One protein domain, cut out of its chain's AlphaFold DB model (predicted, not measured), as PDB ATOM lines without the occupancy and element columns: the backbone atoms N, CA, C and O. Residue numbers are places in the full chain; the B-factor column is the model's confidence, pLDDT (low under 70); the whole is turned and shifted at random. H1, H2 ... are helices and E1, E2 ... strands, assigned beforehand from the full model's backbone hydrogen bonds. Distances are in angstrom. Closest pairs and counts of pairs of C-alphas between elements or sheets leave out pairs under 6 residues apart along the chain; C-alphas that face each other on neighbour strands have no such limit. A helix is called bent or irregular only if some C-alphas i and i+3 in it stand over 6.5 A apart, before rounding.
ATOM      1  N   ARG A 270     119.353 126.566 129.758       86.50
ATOM      2  CA  ARG A 270     118.956 125.964 131.047       86.50
ATOM      3  C   ARG A 270     118.520 124.499 130.932       86.50
ATOM      4  O   ARG A 270     118.737 123.731 131.869       86.50
ATOM      5  N   TYR A 271     117.892 124.123 129.821       80.38
ATOM      6  CA  TYR A 271     117.322 122.787 129.594       80.38
ATOM      7  C   TYR A 271     117.889 122.063 128.367       80.38
ATOM      8  O   TYR A 271     117.392 120.998 127.999       80.38
ATOM      9  N   ALA A 272     118.918 122.624 127.736       77.19
ATOM     10  CA  ALA A 272     119.626 121.998 126.631       77.19
ATOM     11  C   ALA A 272     121.123 122.001 126.937       77.19
ATOM     12  O   ALA A 272     121.645 123.015 127.392       77.19
ATOM     13  N   ASP A 273     121.822 120.911 126.608       86.38
ATOM     14  CA  ASP A 273     123.294 120.860 126.566       86.38
ATOM     15  C   ASP A 273     123.827 121.667 125.360       86.38
ATOM     16  O   ASP A 273     124.651 121.202 124.572       86.38
ATOM     17  N   LEU A 274     123.280 122.868 125.166       91.06
ATOM     18  CA  LEU A 274     123.611 123.803 124.110       91.06
ATOM     19  C   LEU A 274     124.296 125.009 124.746       91.06
ATOM     20  O   LEU A 274     123.737 125.680 125.617       91.06
ATOM     21  N   GLU A 275     125.509 125.283 124.284       92.81
ATOM     22  CA  GLU A 275     126.257 126.478 124.645       92.81
ATOM     23  C   GLU A 275     126.179 127.467 123.479       92.81
ATOM     24  O   GLU A 275     126.531 127.148 122.342       92.81
ATOM     25  N   ILE A 276     125.705 128.677 123.756       92.88
ATOM     26  CA  ILE A 276     125.691 129.791 122.804       92.88
ATOM     27  C   ILE A 276     126.713 130.838 123.235       92.88
ATOM     28  O   ILE A 276     127.190 130.840 124.364       92.88
ATOM     29  N   TYR A 277     127.064 131.770 122.358       91.56
ATOM     30  CA  TYR A 277     127.955 132.856 122.760       91.56
ATOM     31  C   TYR A 277     127.251 133.870 123.664       91.56
ATOM     32  O   TYR A 277     126.104 134.234 123.430       91.56
ATOM     33  N   PHE A 278     127.970 134.420 124.643       91.12
ATOM     34  CA  PHE A 278     127.413 135.365 125.613       91.12
ATOM     35  C   PHE A 278     126.861 136.651 124.971       91.12
ATOM     36  O   PHE A 278     125.931 137.249 125.505       91.12
ATOM     37  N   TYR A 279     127.367 137.069 123.802       89.38
ATOM     38  CA  TYR A 279     126.830 138.239 123.090       89.38
ATOM     39  C   TYR A 279     125.376 138.053 122.612       89.38
ATOM     40  O   TYR A 279     124.662 139.054 122.480       89.38
ATOM     41  N   LYS A 280     124.948 136.797 122.409       91.00
ATOM     42  CA  LYS A 280     123.589 136.405 122.003       91.00
ATOM     43  C   LYS A 280     122.569 136.510 123.132       91.00
ATOM     44  O   LYS A 280     121.381 136.563 122.885       91.00
ATOM     45  N   LEU A 281     123.026 136.618 124.380       91.62
ATOM     46  CA  LEU A 281     122.134 136.770 125.523       91.62
ATOM     47  C   LEU A 281     121.264 138.029 125.370       91.62
ATOM     48  O   LEU A 281     121.785 139.148 125.386       91.62
ATOM     49  N   CYS A 282     119.949 137.883 125.280       91.31
ATOM     50  CA  CYS A 282     118.991 138.982 125.212       91.31
ATOM     51  C   CYS A 282     119.251 139.945 124.053       91.31
ATOM     52  O   CYS A 282     119.270 141.175 124.227       91.31
ATOM     53  N   ASP A 283     119.545 139.389 122.884       86.88
ATOM     54  CA  ASP A 283     119.651 140.136 121.636       86.88
ATOM     55  C   ASP A 283     118.300 140.248 120.899       86.88
ATOM     56  O   ASP A 283     118.177 141.022 119.944       86.88
ATOM     57  N   GLY A 284     117.258 139.593 121.424       87.00
ATOM     58  CA  GLY A 284     115.910 139.569 120.868       87.00
ATOM     59  C   GLY A 284     115.684 138.426 119.879       87.00
ATOM     60  O   GLY A 284     114.613 138.378 119.264       87.00
ATOM     61  N   VAL A 285     116.661 137.533 119.716       88.50
ATOM     62  CA  VAL A 285     116.591 136.316 118.911       88.50
ATOM     63  C   VAL A 285     116.662 135.122 119.851       88.50
ATOM     64  O   VAL A 285     117.587 134.987 120.631       88.50
ATOM     65  N   VAL A 286     115.679 134.228 119.758       90.88
ATOM     66  CA  VAL A 286     115.670 132.993 120.550       90.88
ATOM     67  C   VAL A 286     116.672 132.010 119.943       90.88
ATOM     68  O   VAL A 286     116.382 131.362 118.936       90.88
ATOM     69  N   ASP A 287     117.844 131.915 120.555       91.81
ATOM     70  CA  ASP A 287     118.915 130.981 120.223       91.81
ATOM     71  C   ASP A 287     118.883 129.721 121.103       91.81
ATOM     72  O   ASP A 287     119.304 128.652 120.649       91.81
ATOM     73  N   CYS A 288     118.361 129.801 122.334       91.81
ATOM     74  CA  CYS A 288     118.135 128.615 123.156       91.81
ATOM     75  C   CYS A 288     116.732 128.022 122.911       91.81
ATOM     76  O   CYS A 288     115.739 128.748 122.933       91.81
ATOM     77  N   PRO A 289     116.585 126.685 122.783       89.88
ATOM     78  CA  PRO A 289     115.276 126.041 122.591       89.88
ATOM     79  C   PRO A 289     114.259 126.350 123.698       89.88
ATOM     80  O   PRO A 289     113.050 126.398 123.472       89.88
ATOM     81  N   ASP A 290     114.754 126.568 124.912       90.25
ATOM     82  CA  ASP A 290     113.973 126.883 126.104       90.25
ATOM     83  C   ASP A 290     113.812 128.389 126.351       90.25
ATOM     84  O   ASP A 290     113.249 128.777 127.374       90.25
ATOM     85  N   HIS A 291     114.290 129.228 125.424       92.94
ATOM     86  CA  HIS A 291     114.289 130.689 125.521       92.94
ATOM     87  C   HIS A 291     115.077 131.216 126.727       92.94
ATOM     88  O   HIS A 291     114.875 132.357 127.148       92.94
ATOM     89  N   SER A 292     115.946 130.390 127.325       92.62
ATOM     90  CA  SER A 292     116.719 130.778 128.507       92.62
ATOM     91  C   SER A 292     117.625 131.978 128.242       92.62
ATOM     92  O   SER A 292     117.860 132.758 129.153       92.62
ATOM     93  N   ASP A 293     118.058 132.166 127.004       93.31
ATOM     94  CA  ASP A 293     118.835 133.301 126.521       93.31
ATOM     95  C   ASP A 293     118.058 134.621 126.438       93.31
ATOM     96  O   ASP A 293     118.682 135.675 126.409       93.31
ATOM     97  N   GLU A 294     116.724 134.589 126.442       93.38
ATOM     98  CA  GLU A 294     115.860 135.775 126.323       93.38
ATOM     99  C   GLU A 294     115.044 136.062 127.601       93.38
ATOM    100  O   GLU A 294     114.321 137.061 127.696       93.38
ATOM    101  N   ILE A 295     115.169 135.214 128.627       89.94
ATOM    102  CA  ILE A 295     114.514 135.377 129.933       89.94
ATOM    103  C   ILE A 295     115.549 135.650 131.025       89.94
ATOM    104  O   ILE A 295     116.658 135.143 130.994       89.94
ATOM    105  N   GLN A 296     115.181 136.438 132.041       88.12
ATOM    106  CA  GLN A 296     116.053 136.724 133.197       88.12
ATOM    107  C   GLN A 296     117.454 137.272 132.834       88.12
ATOM    108  O   GLN A 296     118.387 137.171 133.630       88.12
ATOM    109  N   CYS A 297     117.569 137.955 131.690       89.25
ATOM    110  CA  CYS A 297     118.770 138.612 131.155       89.25
ATOM    111  C   CYS A 297     119.666 139.275 132.202       89.25
ATOM    112  O   CYS A 297     120.890 139.211 132.157       89.25
ATOM    113  N   GLN A 298     119.026 139.972 133.137       84.38
ATOM    114  CA  GLN A 298     119.683 140.715 134.197       84.38
ATOM    115  C   GLN A 298     120.415 139.794 135.171       84.38
ATOM    116  O   GLN A 298     121.574 140.041 135.491       84.38
ATOM    117  N   GLU A 299     119.741 138.753 135.651       84.31
ATOM    118  CA  GLU A 299     120.310 137.805 136.605       84.31
ATOM    119  C   GLU A 299     121.490 137.066 135.970       84.31
ATOM    120  O   GLU A 299     122.567 136.993 136.559       84.31
ATOM    121  N   GLN A 300     121.328 136.660 134.711       89.31
ATOM    122  CA  GLN A 300     122.357 135.988 133.920       89.31
ATOM    123  C   GLN A 300     123.555 136.896 133.614       89.31
ATOM    124  O   GLN A 300     124.707 136.464 133.696       89.31
ATOM    125  N   ALA A 301     123.320 138.179 133.317       87.56
ATOM    126  CA  ALA A 301     124.391 139.154 133.132       87.56
ATOM    127  C   ALA A 301     125.171 139.393 134.435       87.56
ATOM    128  O   ALA A 301     126.403 139.424 134.425       87.56
ATOM    129  N   VAL A 302     124.477 139.510 135.573       84.44
ATOM    130  CA  VAL A 302     125.110 139.656 136.895       84.44
ATOM    131  C   VAL A 302     125.908 138.408 137.263       84.44
ATOM    132  O   VAL A 302     127.043 138.515 137.734       84.44
ATOM    133  N   GLU A 303     125.355 137.220 137.034       86.69
ATOM    134  CA  GLU A 303     126.061 135.958 137.237       86.69
ATOM    135  C   GLU A 303     127.330 135.897 136.384       86.69
ATOM    136  O   GLU A 303     128.406 135.560 136.885       86.69
ATOM    137  N   ARG A 304     127.252 136.345 135.126       90.56
ATOM    138  CA  ARG A 304     128.417 136.387 134.245       90.56
ATOM    139  C   ARG A 304     129.505 137.335 134.728       90.56
ATOM    140  O   ARG A 304     130.691 137.018 134.618       90.56
ATOM    141  N   VAL A 305     129.128 138.482 135.282       86.44
ATOM    142  CA  VAL A 305     130.068 139.438 135.887       86.44
ATOM    143  C   VAL A 305     130.775 138.801 137.085       86.44
ATOM    144  O   VAL A 305     131.997 138.918 137.213       86.44
ATOM    145  N   ARG A 306     130.044 138.060 137.931       87.00
ATOM    146  CA  ARG A 306     130.628 137.316 139.063       87.00
ATOM    147  C   ARG A 306     131.594 136.233 138.587       87.00
ATOM    148  O   ARG A 306     132.706 136.151 139.111       87.00
ATOM    149  N   PHE A 307     131.205 135.451 137.579       90.44
ATOM    150  CA  PHE A 307     132.072 134.440 136.972       90.44
ATOM    151  C   PHE A 307     133.350 135.078 136.414       90.44
ATOM    152  O   PHE A 307     134.452 134.682 136.784       90.44
ATOM    153  N   THR A 308     133.210 136.150 135.632       88.69
ATOM    154  CA  THR A 308     134.330 136.916 135.065       88.69
ATOM    155  C   THR A 308     135.300 137.398 136.143       88.69
ATOM    156  O   THR A 308     136.514 137.274 135.990       88.69
ATOM    157  N   ARG A 309     134.793 137.891 137.279       86.56
ATOM    158  CA  ARG A 309     135.641 138.284 138.411       86.56
ATOM    159  C   ARG A 309     136.385 137.102 139.028       86.56
ATOM    160  O   ARG A 309     137.544 137.257 139.403       86.56
ATOM    161  N   SER A 310     135.750 135.937 139.133       90.06
ATOM    162  CA  SER A 310     136.428 134.718 139.589       90.06
ATOM    163  C   SER A 310     137.616 134.380 138.684       90.06
ATOM    164  O   SER A 310     138.717 134.146 139.186       90.06
ATOM    165  N   VAL A 311     137.432 134.476 137.361       90.31
ATOM    166  CA  VAL A 311     138.519 134.292 136.387       90.31
ATOM    167  C   VAL A 311     139.614 135.342 136.578       90.31
ATOM    168  O   VAL A 311     140.791 134.994 136.606       90.31
ATOM    169  N   MET A 312     139.264 136.615 136.806       88.38
ATOM    170  CA  MET A 312     140.265 137.668 137.046       88.38
ATOM    171  C   MET A 312     141.071 137.412 138.322       88.38
ATOM    172  O   MET A 312     142.283 137.595 138.334       88.38
ATOM    173  N   ASN A 313     140.426 136.924 139.382       87.19
ATOM    174  CA  ASN A 313     141.113 136.543 140.613       87.19
ATOM    175  C   ASN A 313     142.042 135.333 140.404       87.19
ATOM    176  O   ASN A 313     143.086 135.240 141.050       87.19
ATOM    177  N   ALA A 314     141.679 134.402 139.516       88.19
ATOM    178  CA  ALA A 314     142.545 133.288 139.137       88.19
ATOM    179  C   ALA A 314     143.762 133.774 138.331       88.19
ATOM    180  O   ALA A 314     144.886 133.364 138.629       88.19
ATOM    181  N   VAL A 315     143.561 134.708 137.394       87.88
ATOM    182  CA  VAL A 315     144.647 135.401 136.678       87.88
ATOM    183  C   VAL A 315     145.560 136.133 137.662       87.88
ATOM    184  O   VAL A 315     146.774 136.036 137.546       87.88
ATOM    185  N   ASP A 316     145.013 136.790 138.682       84.00
ATOM    186  CA  ASP A 316     145.811 137.492 139.691       84.00
ATOM    187  C   ASP A 316     146.702 136.559 140.492       84.00
ATOM    188  O   ASP A 316     147.890 136.829 140.639       84.00
ATOM    189  N   LYS A 317     146.164 135.423 140.937       85.06
ATOM    190  CA  LYS A 317     146.968 134.390 141.600       85.06
ATOM    191  C   LYS A 317     148.044 133.828 140.674       85.06
ATOM    192  O   LYS A 317     149.145 133.531 141.121       85.06
ATOM    193  N   PHE A 318     147.738 133.690 139.385       84.69
ATOM    194  CA  PHE A 318     148.705 133.248 138.383       84.69
ATOM    195  C   PHE A 318     149.838 134.262 138.176       84.69
ATOM    196  O   PHE A 318     150.997 133.867 138.064       84.69
ATOM    197  N   LEU A 319     149.524 135.560 138.197       84.25
ATOM    198  CA  LEU A 319     150.510 136.641 138.148       84.25
ATOM    199  C   LEU A 319     151.338 136.738 139.437       84.25
ATOM    200  O   LEU A 319     152.541 136.951 139.361       84.25
ATOM    201  N   GLU A 320     150.719 136.573 140.610       83.69
ATOM    202  CA  GLU A 320     151.409 136.606 141.910       83.69
ATOM    203  C   GLU A 320     152.386 135.436 142.102       83.69
ATOM    204  O   GLU A 320     153.338 135.562 142.869       83.69
ATOM    205  N   ASN A 321     152.181 134.328 141.384       82.56
ATOM    206  CA  ASN A 321     153.072 133.168 141.380       82.56
ATOM    207  C   ASN A 321     154.220 133.278 140.351       82.56
ATOM    208  O   ASN A 321     154.873 132.274 140.072       82.56
ATOM    209  N   ASP A 322     154.452 134.465 139.769       81.00
ATOM    210  CA  ASP A 322     155.503 134.742 138.774       81.00
ATOM    211  C   ASP A 322     155.482 133.782 137.562       81.00
ATOM    212  O   ASP A 322     156.507 133.460 136.960       81.00
ATOM    213  N   CYS A 323     154.292 133.323 137.161       79.56
ATOM    214  CA  CYS A 323     154.141 132.376 136.055       79.56
ATOM    215  C   CYS A 323     154.275 133.008 134.649       79.56
ATOM    216  O   CYS A 323     154.195 132.281 133.658       79.56
ATOM    217  N   LEU A 324     154.478 134.330 134.529       77.31
ATOM    218  CA  LEU A 324     154.658 135.042 133.251       77.31
ATOM    219  C   LEU A 324     156.041 135.683 133.123       77.31
ATOM    220  O   LEU A 324     156.630 136.145 134.095       77.31
ATOM    221  N   GLN A 325     156.524 135.786 131.883       70.75
ATOM    222  CA  GLN A 325     157.700 136.591 131.556       70.75
ATOM    223  C   GLN A 325     157.354 138.090 131.517       70.75
ATOM    224  O   GLN A 325     156.231 138.469 131.179       70.75
ATOM    225  N   ASN A 326     158.341 138.945 131.811       58.19
ATOM    226  CA  ASN A 326     158.179 140.402 131.950       58.19
ATOM    227  C   ASN A 326     157.473 141.094 130.764       58.19
ATOM    228  O   ASN A 326     156.725 142.044 130.984       58.19
ATOM    229  N   ASP A 327     157.664 140.619 129.528       60.84
ATOM    230  CA  ASP A 327     157.073 141.237 128.328       60.84
ATOM    231  C   ASP A 327     155.588 140.869 128.121       60.84
ATOM    232  O   ASP A 327     154.816 141.654 127.568       60.84
ATOM    233  N   ASP A 328     155.159 139.694 128.595       62.03
ATOM    234  CA  ASP A 328     153.750 139.273 128.568       62.03
ATOM    235  C   ASP A 328     152.968 139.875 129.750       62.03
ATOM    236  O   ASP A 328     151.763 140.124 129.652       62.03
ATOM    237  N   PHE A 329     153.668 140.185 130.846       65.81
ATOM    238  CA  PHE A 329     153.102 140.762 132.062       65.81
ATOM    239  C   PHE A 329     152.445 142.130 131.823       65.81
ATOM    240  O   PHE A 329     151.321 142.346 132.272       65.81
ATOM    241  N   GLU A 330     153.081 143.046 131.079       66.69
ATOM    242  CA  GLU A 330     152.505 144.382 130.836       66.69
ATOM    243  C   GLU A 330     151.215 144.338 130.003       66.69
ATOM    244  O   GLU A 330     150.268 145.062 130.312       66.69
ATOM    245  N   ASN A 331     151.136 143.456 128.999       64.81
ATOM    246  CA  ASN A 331     149.949 143.313 128.144       64.81
ATOM    247  C   ASN A 331     148.756 142.704 128.902       64.81
ATOM    248  O   ASN A 331     147.602 143.107 128.704       64.81
ATOM    249  N   VAL A 332     149.026 141.740 129.789       67.44
ATOM    250  CA  VAL A 332     148.008 141.148 130.668       67.44
ATOM    251  C   VAL A 332     147.549 142.175 131.706       67.44
ATOM    252  O   VAL A 332     146.347 142.347 131.915       67.44
ATOM    253  N   LEU A 333     148.477 142.935 132.295       69.25
ATOM    254  CA  LEU A 333     148.174 143.944 133.310       69.25
ATOM    255  C   LEU A 333     147.395 145.143 132.741       69.25
ATOM    256  O   LEU A 333     146.478 145.645 133.395       69.25
ATOM    257  N   SER A 334     147.702 145.591 131.517       67.50
ATOM    258  CA  SER A 334     146.956 146.669 130.853       67.50
ATOM    259  C   SER A 334     145.520 146.256 130.528       67.50
ATOM    260  O   SER A 334     144.591 147.034 130.751       67.50
ATOM    261  N   SER A 335     145.333 145.021 130.051       63.34
ATOM    262  CA  SER A 335     144.013 144.463 129.727       63.34
ATOM    263  C   SER A 335     143.174 144.253 130.994       63.34
ATOM    264  O   SER A 335     141.989 144.585 131.019       63.34
ATOM    265  N   LYS A 336     143.815 143.809 132.084       68.44
ATOM    266  CA  LYS A 336     143.207 143.677 133.412       68.44
ATOM    267  C   LYS A 336     142.737 145.019 133.975       68.44
ATOM    268  O   LYS A 336     141.593 145.128 134.398       68.44
ATOM    269  N   ASN A 337     143.598 146.041 134.007       69.19
ATOM    270  CA  ASN A 337     143.273 147.317 134.658       69.19
ATOM    271  C   ASN A 337     142.079 148.026 134.001       69.19
ATOM    272  O   ASN A 337     141.251 148.613 134.699       69.19
ATOM    273  N   LEU A 338     141.967 147.934 132.672       63.97
ATOM    274  CA  LEU A 338     140.810 148.445 131.942       63.97
ATOM    275  C   LEU A 338     139.532 147.699 132.354       63.97
ATOM    276  O   LEU A 338     138.532 148.330 132.689       63.97
ATOM    277  N   ALA A 339     139.585 146.369 132.416       58.78
ATOM    278  CA  ALA A 339     138.415 145.551 132.704       58.78
ATOM    279  C   ALA A 339     137.971 145.576 134.170       58.78
ATOM    280  O   ALA A 339     136.774 145.634 134.424       58.78
ATOM    281  N   VAL A 340     138.891 145.615 135.138       65.31
ATOM    282  CA  VAL A 340     138.542 145.771 136.564       65.31
ATOM    283  C   VAL A 340     137.801 147.091 136.785       65.31
ATOM    284  O   VAL A 340     136.762 147.105 137.436       65.31
ATOM    285  N   SER A 341     138.255 148.180 136.152       67.06
ATOM    286  CA  SER A 341     137.575 149.478 136.255       67.06
ATOM    287  C   SER A 341     136.150 149.471 135.680       67.06
ATOM    288  O   SER A 341     135.279 150.182 136.182       67.06
ATOM    289  N   GLN A 342     135.898 148.647 134.658       64.00
ATOM    290  CA  GLN A 342     134.581 148.498 134.040       64.00
ATOM    291  C   GLN A 342     133.690 147.489 134.782       64.00
ATOM    292  O   GLN A 342     132.490 147.715 134.906       64.00
ATOM    293  N   LEU A 343     134.255 146.429 135.364       65.50
ATOM    294  CA  LEU A 343     133.523 145.481 136.212       65.50
ATOM    295  C   LEU A 343     133.066 146.132 137.525       65.50
ATOM    296  O   LEU A 343     131.936 145.906 137.953       65.50
ATOM    297  N   ASP A 344     133.889 146.998 138.122       68.88
ATOM    298  CA  ASP A 344     133.512 147.779 139.309       68.88
ATOM    299  C   ASP A 344     132.414 148.811 138.987       68.88
ATOM    300  O   ASP A 344     131.566 149.125 139.827       68.88
ATOM    301  N   PHE A 345     132.387 149.321 137.748       63.38
ATOM    302  CA  PHE A 345     131.305 150.176 137.258       63.38
ATOM    303  C   PHE A 345     129.987 149.403 137.123       63.38
ATOM    304  O   PHE A 345     128.958 149.893 137.581       63.38
ATOM    305  N   VAL A 346     130.013 148.181 136.582       58.91
ATOM    306  CA  VAL A 346     128.832 147.304 136.488       58.91
ATOM    307  C   VAL A 346     128.343 146.871 137.874       58.91
ATOM    308  O   VAL A 346     127.139 146.840 138.127       58.91
ATOM    309  N   GLU A 347     129.246 146.595 138.816       63.31
ATOM    310  CA  GLU A 347     128.867 146.204 140.176       63.31
ATOM    311  C   GLU A 347     128.166 147.330 140.945       63.31
ATOM    312  O   GLU A 347     127.270 147.076 141.744       63.31
ATOM    313  N   LYS A 348     128.474 148.590 140.633       64.56
ATOM    314  CA  LYS A 348     127.726 149.739 141.155       64.56
ATOM    315  C   LYS A 348     126.242 149.715 140.756       64.56
ATOM    316  O   LYS A 348     125.417 150.306 141.449       64.56
ATOM    317  N   TYR A 349     125.897 149.038 139.660       58.94
ATOM    318  CA  TYR A 349     124.509 148.795 139.265       58.94
ATOM    319  C   TYR A 349     123.916 147.553 139.929       58.94
ATOM    320  O   TYR A 349     122.700 147.450 139.993       58.94
ATOM    321  N   ASN A 350     124.718 146.658 140.505       60.53
ATOM    322  CA  ASN A 350     124.242 145.465 141.210       60.53
ATOM    323  C   ASN A 350     123.339 145.830 142.408       60.53
ATOM    324  O   ASN A 350     122.326 145.177 142.640       60.53
ATOM    325  N   ASP A 351     123.629 146.937 143.101       59.69
ATOM    326  CA  ASP A 351     122.761 147.471 144.163       59.69
ATOM    327  C   ASP A 351     121.399 147.941 143.625       59.69
ATOM    328  O   ASP A 351     120.381 147.785 144.290       59.69
ATOM    329  N   ILE A 352     121.357 148.472 142.398       57.94
ATOM    330  CA  ILE A 352     120.117 148.887 141.723       57.94
ATOM    331  C   ILE A 352     119.348 147.648 141.236       57.94
ATOM    332  O   ILE A 352     118.127 147.579 141.369       57.94
ATOM    333  N   LEU A 353     120.072 146.651 140.727       54.09
ATOM    334  CA  LEU A 353     119.538 145.404 140.182       54.09
ATOM    335  C   LEU A 353     118.976 144.468 141.271       54.09
ATOM    336  O   LEU A 353     118.056 143.713 140.983       54.09
ATOM    337  N   ASN A 354     119.462 144.548 142.515       58.59
ATOM    338  CA  ASN A 354     118.953 143.751 143.642       58.59
ATOM    339  C   ASN A 354     117.786 144.415 144.404       58.59
ATOM    340  O   ASN A 354     117.167 143.770 145.244       58.59
ATOM    341  N   THR A 355     117.464 145.688 144.136       55.44
ATOM    342  CA  THR A 355     116.374 146.415 144.833       55.44
ATOM    343  C   THR A 355     114.973 146.228 144.233       55.44
ATOM    344  O   THR A 355     114.025 146.881 144.665       55.44
ATOM    345  N   THR A 356     114.800 145.344 143.251       49.38
ATOM    346  CA  THR A 356     113.517 145.147 142.563       49.38
ATOM    347  C   THR A 356     112.661 144.075 143.231       49.38
ATOM    348  O   THR A 356     112.538 142.966 142.720       49.38
ATOM    349  N   SER A 366     107.896 151.497 134.667       58.97
ATOM    350  CA  SER A 366     108.307 150.160 134.220       58.97
ATOM    351  C   SER A 366     109.022 150.167 132.859       58.97
ATOM    352  O   SER A 366     109.975 149.413 132.669       58.97
ATOM    353  N   GLU A 367     108.632 151.028 131.910       64.62
ATOM    354  CA  GLU A 367     109.286 151.092 130.590       64.62
ATOM    355  C   GLU A 367     110.678 151.732 130.637       64.62
ATOM    356  O   GLU A 367     111.616 151.209 130.031       64.62
ATOM    357  N   ILE A 368     110.842 152.812 131.406       64.94
ATOM    358  CA  ILE A 368     112.137 153.490 131.586       64.94
ATOM    359  C   ILE A 368     113.141 152.543 132.258       64.94
ATOM    360  O   ILE A 368     114.305 152.481 131.860       64.94
ATOM    361  N   GLN A 369     112.688 151.751 133.233       63.44
ATOM    362  CA  GLN A 369     113.530 150.745 133.874       63.44
ATOM    363  C   GLN A 369     113.868 149.575 132.956       63.44
ATOM    364  O   GLN A 369     115.034 149.201 132.885       63.44
ATOM    365  N   LYS A 370     112.903 149.045 132.192       68.44
ATOM    366  CA  LYS A 370     113.178 148.011 131.179       68.44
ATOM    367  C   LYS A 370     114.213 148.483 130.155       68.44
ATOM    368  O   LYS A 370     115.061 147.700 129.735       68.44
ATOM    369  N   GLN A 371     114.177 149.760 129.773       69.38
ATOM    370  CA  GLN A 371     115.142 150.339 128.840       69.38
ATOM    371  C   GLN A 371     116.535 150.505 129.463       69.38
ATOM    372  O   GLN A 371     117.530 150.151 128.829       69.38
ATOM    373  N   ALA A 372     116.615 150.977 130.711       69.44
ATOM    374  CA  ALA A 372     117.873 151.036 131.452       69.44
ATOM    375  C   ALA A 372     118.484 149.634 131.631       69.44
ATOM    376  O   ALA A 372     119.668 149.449 131.369       69.44
ATOM    377  N   MET A 373     117.663 148.632 131.965       68.94
ATOM    378  CA  MET A 373     118.078 147.234 132.126       68.94
ATOM    379  C   MET A 373     118.643 146.640 130.834       68.94
ATOM    380  O   MET A 373     119.714 146.038 130.860       68.94
ATOM    381  N   LYS A 374     117.983 146.856 129.686       77.50
ATOM    382  CA  LYS A 374     118.503 146.415 128.380       77.50
ATOM    383  C   LYS A 374     119.858 147.050 128.053       77.50
ATOM    384  O   LYS A 374     120.748 146.367 127.554       77.50
ATOM    385  N   SER A 375     120.026 148.337 128.365       79.06
ATOM    386  CA  SER A 375     121.301 149.035 128.173       79.06
ATOM    387  C   SER A 375     122.410 148.449 129.048       79.06
ATOM    388  O   SER A 375     123.512 148.228 128.554       79.06
ATOM    389  N   THR A 376     122.122 148.159 130.322       77.94
ATOM    390  CA  THR A 376     123.097 147.568 131.249       77.94
ATOM    391  C   THR A 376     123.513 146.166 130.808       77.94
ATOM    392  O   THR A 376     124.703 145.871 130.779       77.94
ATOM    393  N   VAL A 377     122.563 145.305 130.415       82.38
ATOM    394  CA  VAL A 377     122.879 143.952 129.919       82.38
ATOM    395  C   VAL A 377     123.776 144.031 128.684       82.38
ATOM    396  O   VAL A 377     124.773 143.320 128.613       82.38
ATOM    397  N   LYS A 378     123.487 144.938 127.743       85.06
ATOM    398  CA  LYS A 378     124.328 145.150 126.557       85.06
ATOM    399  C   LYS A 378     125.759 145.557 126.921       85.06
ATOM    400  O   LYS A 378     126.702 144.952 126.424       85.06
ATOM    401  N   GLU A 379     125.920 146.524 127.820       81.94
ATOM    402  CA  GLU A 379     127.242 146.976 128.269       81.94
ATOM    403  C   GLU A 379     128.041 145.836 128.922       81.94
ATOM    404  O   GLU A 379     129.220 145.646 128.623       81.94
ATOM    405  N   VAL A 380     127.384 145.009 129.741       83.94
ATOM    406  CA  VAL A 380     127.999 143.814 130.335       83.94
ATOM    407  C   VAL A 380     128.477 142.831 129.266       83.94
ATOM    408  O   VAL A 380     129.603 142.339 129.363       83.94
ATOM    409  N   LYS A 381     127.662 142.565 128.238       87.31
ATOM    410  CA  LYS A 381     128.032 141.678 127.120       87.31
ATOM    411  C   LYS A 381     129.289 142.154 126.411       87.31
ATOM    412  O   LYS A 381     130.217 141.363 126.229       87.31
ATOM    413  N   ASP A 382     129.349 143.438 126.082       82.12
ATOM    414  CA  ASP A 382     130.478 144.023 125.362       82.12
ATOM    415  C   ASP A 382     131.769 143.957 126.194       82.12
ATOM    416  O   ASP A 382     132.820 143.553 125.683       82.12
ATOM    417  N   ILE A 383     131.689 144.282 127.491       81.06
ATOM    418  CA  ILE A 383     132.835 144.248 128.413       81.06
ATOM    419  C   ILE A 383     133.363 142.819 128.574       81.06
ATOM    420  O   ILE A 383     134.562 142.584 128.407       81.06
ATOM    421  N   VAL A 384     132.486 141.858 128.886       85.00
ATOM    422  CA  VAL A 384     132.878 140.458 129.134       85.00
ATOM    423  C   VAL A 384     133.469 139.828 127.875       85.00
ATOM    424  O   VAL A 384     134.522 139.190 127.948       85.00
ATOM    425  N   THR A 385     132.847 140.056 126.715       85.19
ATOM    426  CA  THR A 385     133.317 139.523 125.427       85.19
ATOM    427  C   THR A 385     134.685 140.099 125.065       85.19
ATOM    428  O   THR A 385     135.617 139.356 124.748       85.19
ATOM    429  N   THR A 386     134.848 141.420 125.178       82.62
ATOM    430  CA  THR A 386     136.123 142.099 124.893       82.62
ATOM    431  C   THR A 386     137.234 141.604 125.817       82.62
ATOM    432  O   THR A 386     138.352 141.345 125.364       82.62
ATOM    433  N   LEU A 387     136.926 141.429 127.105       83.50
ATOM    434  CA  LEU A 387     137.878 140.936 128.091       83.50
ATOM    435  C   LEU A 387     138.287 139.485 127.824       83.50
ATOM    436  O   LEU A 387     139.479 139.187 127.838       83.50
ATOM    437  N   SER A 388     137.324 138.601 127.547       88.50
ATOM    438  CA  SER A 388     137.602 137.201 127.208       88.50
ATOM    439  C   SER A 388     138.542 137.110 126.003       88.50
ATOM    440  O   SER A 388     139.578 136.452 126.082       88.50
ATOM    441  N   ILE A 389     138.274 137.861 124.928       81.62
ATOM    442  CA  ILE A 389     139.124 137.883 123.725       81.62
ATOM    443  C   ILE A 389     140.536 138.395 124.046       81.62
ATOM    444  O   ILE A 389     141.526 137.799 123.608       81.62
ATOM    445  N   ALA A 390     140.644 139.488 124.807       79.69
ATOM    446  CA  ALA A 390     141.931 140.072 125.175       79.69
ATOM    447  C   ALA A 390     142.776 139.102 126.013       79.69
ATOM    448  O   ALA A 390     143.962 138.916 125.731       79.69
ATOM    449  N   LEU A 391     142.166 138.444 127.001       82.56
ATOM    450  CA  LEU A 391     142.842 137.474 127.860       82.56
ATOM    451  C   LEU A 391     143.193 136.194 127.121       82.56
ATOM    452  O   LEU A 391     144.305 135.703 127.282       82.56
ATOM    453  N   ASN A 392     142.300 135.689 126.272       85.94
ATOM    454  CA  ASN A 392     142.564 134.505 125.463       85.94
ATOM    455  C   ASN A 392     143.790 134.746 124.565       85.94
ATOM    456  O   ASN A 392     144.732 133.956 124.526       85.94
ATOM    457  N   LYS A 393     143.852 135.922 123.927       80.44
ATOM    458  CA  LYS A 393     145.008 136.326 123.123       80.44
ATOM    459  C   LYS A 393     146.284 136.482 123.953       80.44
ATOM    460  O   LYS A 393     147.350 136.105 123.471       80.44
ATOM    461  N   ALA A 394     146.196 137.047 125.155       79.25
ATOM    462  CA  ALA A 394     147.364 137.343 125.980       79.25
ATOM    463  C   ALA A 394     147.922 136.117 126.728       79.25
ATOM    464  O   ALA A 394     149.136 135.988 126.848       79.25
ATOM    465  N   LEU A 395     147.057 135.224 127.218       82.69
ATOM    466  CA  LEU A 395     147.424 134.114 128.108       82.69
ATOM    467  C   LEU A 395     147.407 132.746 127.415       82.69
ATOM    468  O   LEU A 395     148.218 131.887 127.750       82.69
ATOM    469  N   CYS A 396     146.513 132.540 126.449       84.50
ATOM    470  CA  CYS A 396     146.177 131.200 125.952       84.50
ATOM    471  C   CYS A 396     146.685 130.915 124.539       84.50
ATOM    472  O   CYS A 396     146.753 129.763 124.122       84.50
ATOM    473  N   SER A 397     147.123 131.942 123.808       73.25
ATOM    474  CA  SER A 397     147.671 131.796 122.454       73.25
ATOM    475  C   SER A 397     149.023 131.062 122.391       73.25
ATOM    476  O   SER A 397     149.419 130.634 121.312       73.25
ATOM    477  N   LYS A 398     149.727 130.903 123.524       63.66
ATOM    478  CA  LYS A 398     151.064 130.278 123.611       63.66
ATOM    479  C   LYS A 398     151.071 128.857 124.193       63.66
ATOM    480  O   LYS A 398     152.055 128.141 124.031       63.66
ATOM    481  N   THR A 399     150.022 128.426 124.896       54.06
ATOM    482  CA  THR A 399     150.006 127.134 125.618       54.06
ATOM    483  C   THR A 399     149.697 125.928 124.727       54.06
ATOM    484  O   THR A 399     149.969 124.792 125.121       54.06
ATOM    485  N   THR A 400     149.199 126.151 123.510       49.41
ATOM    486  CA  THR A 400     148.832 125.110 122.536       49.41
ATOM    487  C   THR A 400     150.014 124.472 121.800       49.41
ATOM    488  O   THR A 400     149.840 123.407 121.216       49.41
ATOM    489  N   GLU A 401     151.226 125.033 121.869       44.66
ATOM    490  CA  GLU A 401     152.386 124.514 121.119       44.66
ATOM    491  C   GLU A 401     153.173 123.385 121.830       44.66
ATOM    492  O   GLU A 401     154.080 122.818 121.231       44.66
TER     493      GLU A 401
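AT A GLANCE: This is residues 270 to 356 and 366 to 401 of the 784 residues of an uncharacterized protein of Leptidea sinapis (UniProt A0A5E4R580). Three long helices, H1, H2 and H3, make an up-and-down bundle, each running against the one before it, and a small lobe of loop, residues 270 to 296 with the short strand E1, sits to one side, next to the beginning of H1. At one end residues 366 to 372 of H3 stick out, and residues 396 to 401 stick out as a tail. The printed part has 123 residues, with one named strand and three named helices in the order E1, H1, H2, H3, and is mostly helix. It is only just compact, close to loose, with a radius of gyration of the C-alphas of 16.4 A, and flat, spanning 50 by 32 by 17 A.

HOW THE PARTS SIT: Begin with E1, residues 275 to 277, which pairs with no named strand and is apart from the three helices. Look next at H1, residues 297 to 320, and H2, residues 326 to 353, a helical hairpin. They touch, with their closest C-alphas, those of Val 305 and Leu 343, 7.0 A apart, and run opposite ways at a shallow tilt of 31 degrees. H3, residues 366 to 396, touches H2 closest at the C-alphas of Val 332 and Ala 394, 6.1 A apart; the two run opposite ways at a shallow tilt of 17 degrees. H3 touches H1 with residues 373 to 384 alone, and H1 touches H3 with residues 297 to 308 alone; the closest C-alphas, those of Ala 301 and Val 377, are 6.0 A apart. H1 and H3 run the same way at a shallow tilt of 28 degrees. In H1 and H3 every O i to N i+4 pair is within hydrogen-bond range; in H2, 19 of 24 are.

IN THESE COORDINATES: Find C-alpha 275 at (126.257, 126.478, 124.645), where E1 begins; it is 6.9 A long. Go on to C-alpha 297 at (118.770, 138.612, 131.155), from which H1 runs 34.4 A to residue 320. H2 then runs 39.8 A from residue 326 to residue 353; it is neither bent nor irregular, but only just: C-alphas 348 and 351 are 6.2 A apart. H3 is 43.2 A long and ends at C-alpha 396, (146.177, 131.200, 125.952).

THE WHOLE: The two C-alphas farthest apart are those of Ser 366 and Glu 401, 52.7 A. Residues 357 to 365 are not printed; across this cut, in the link from H2 to H3, C-alphas 356 and 366 are 11.0 A apart. The link from E1 to H1, 19 residues, is long, and that from H1 to H2, five residues, is tight. In the B-factor column, the mean pLDDT of the printed part is 77.7; look for values under 70 at residues 326 to 356, 366 to 373 and 398 to 401 of the model.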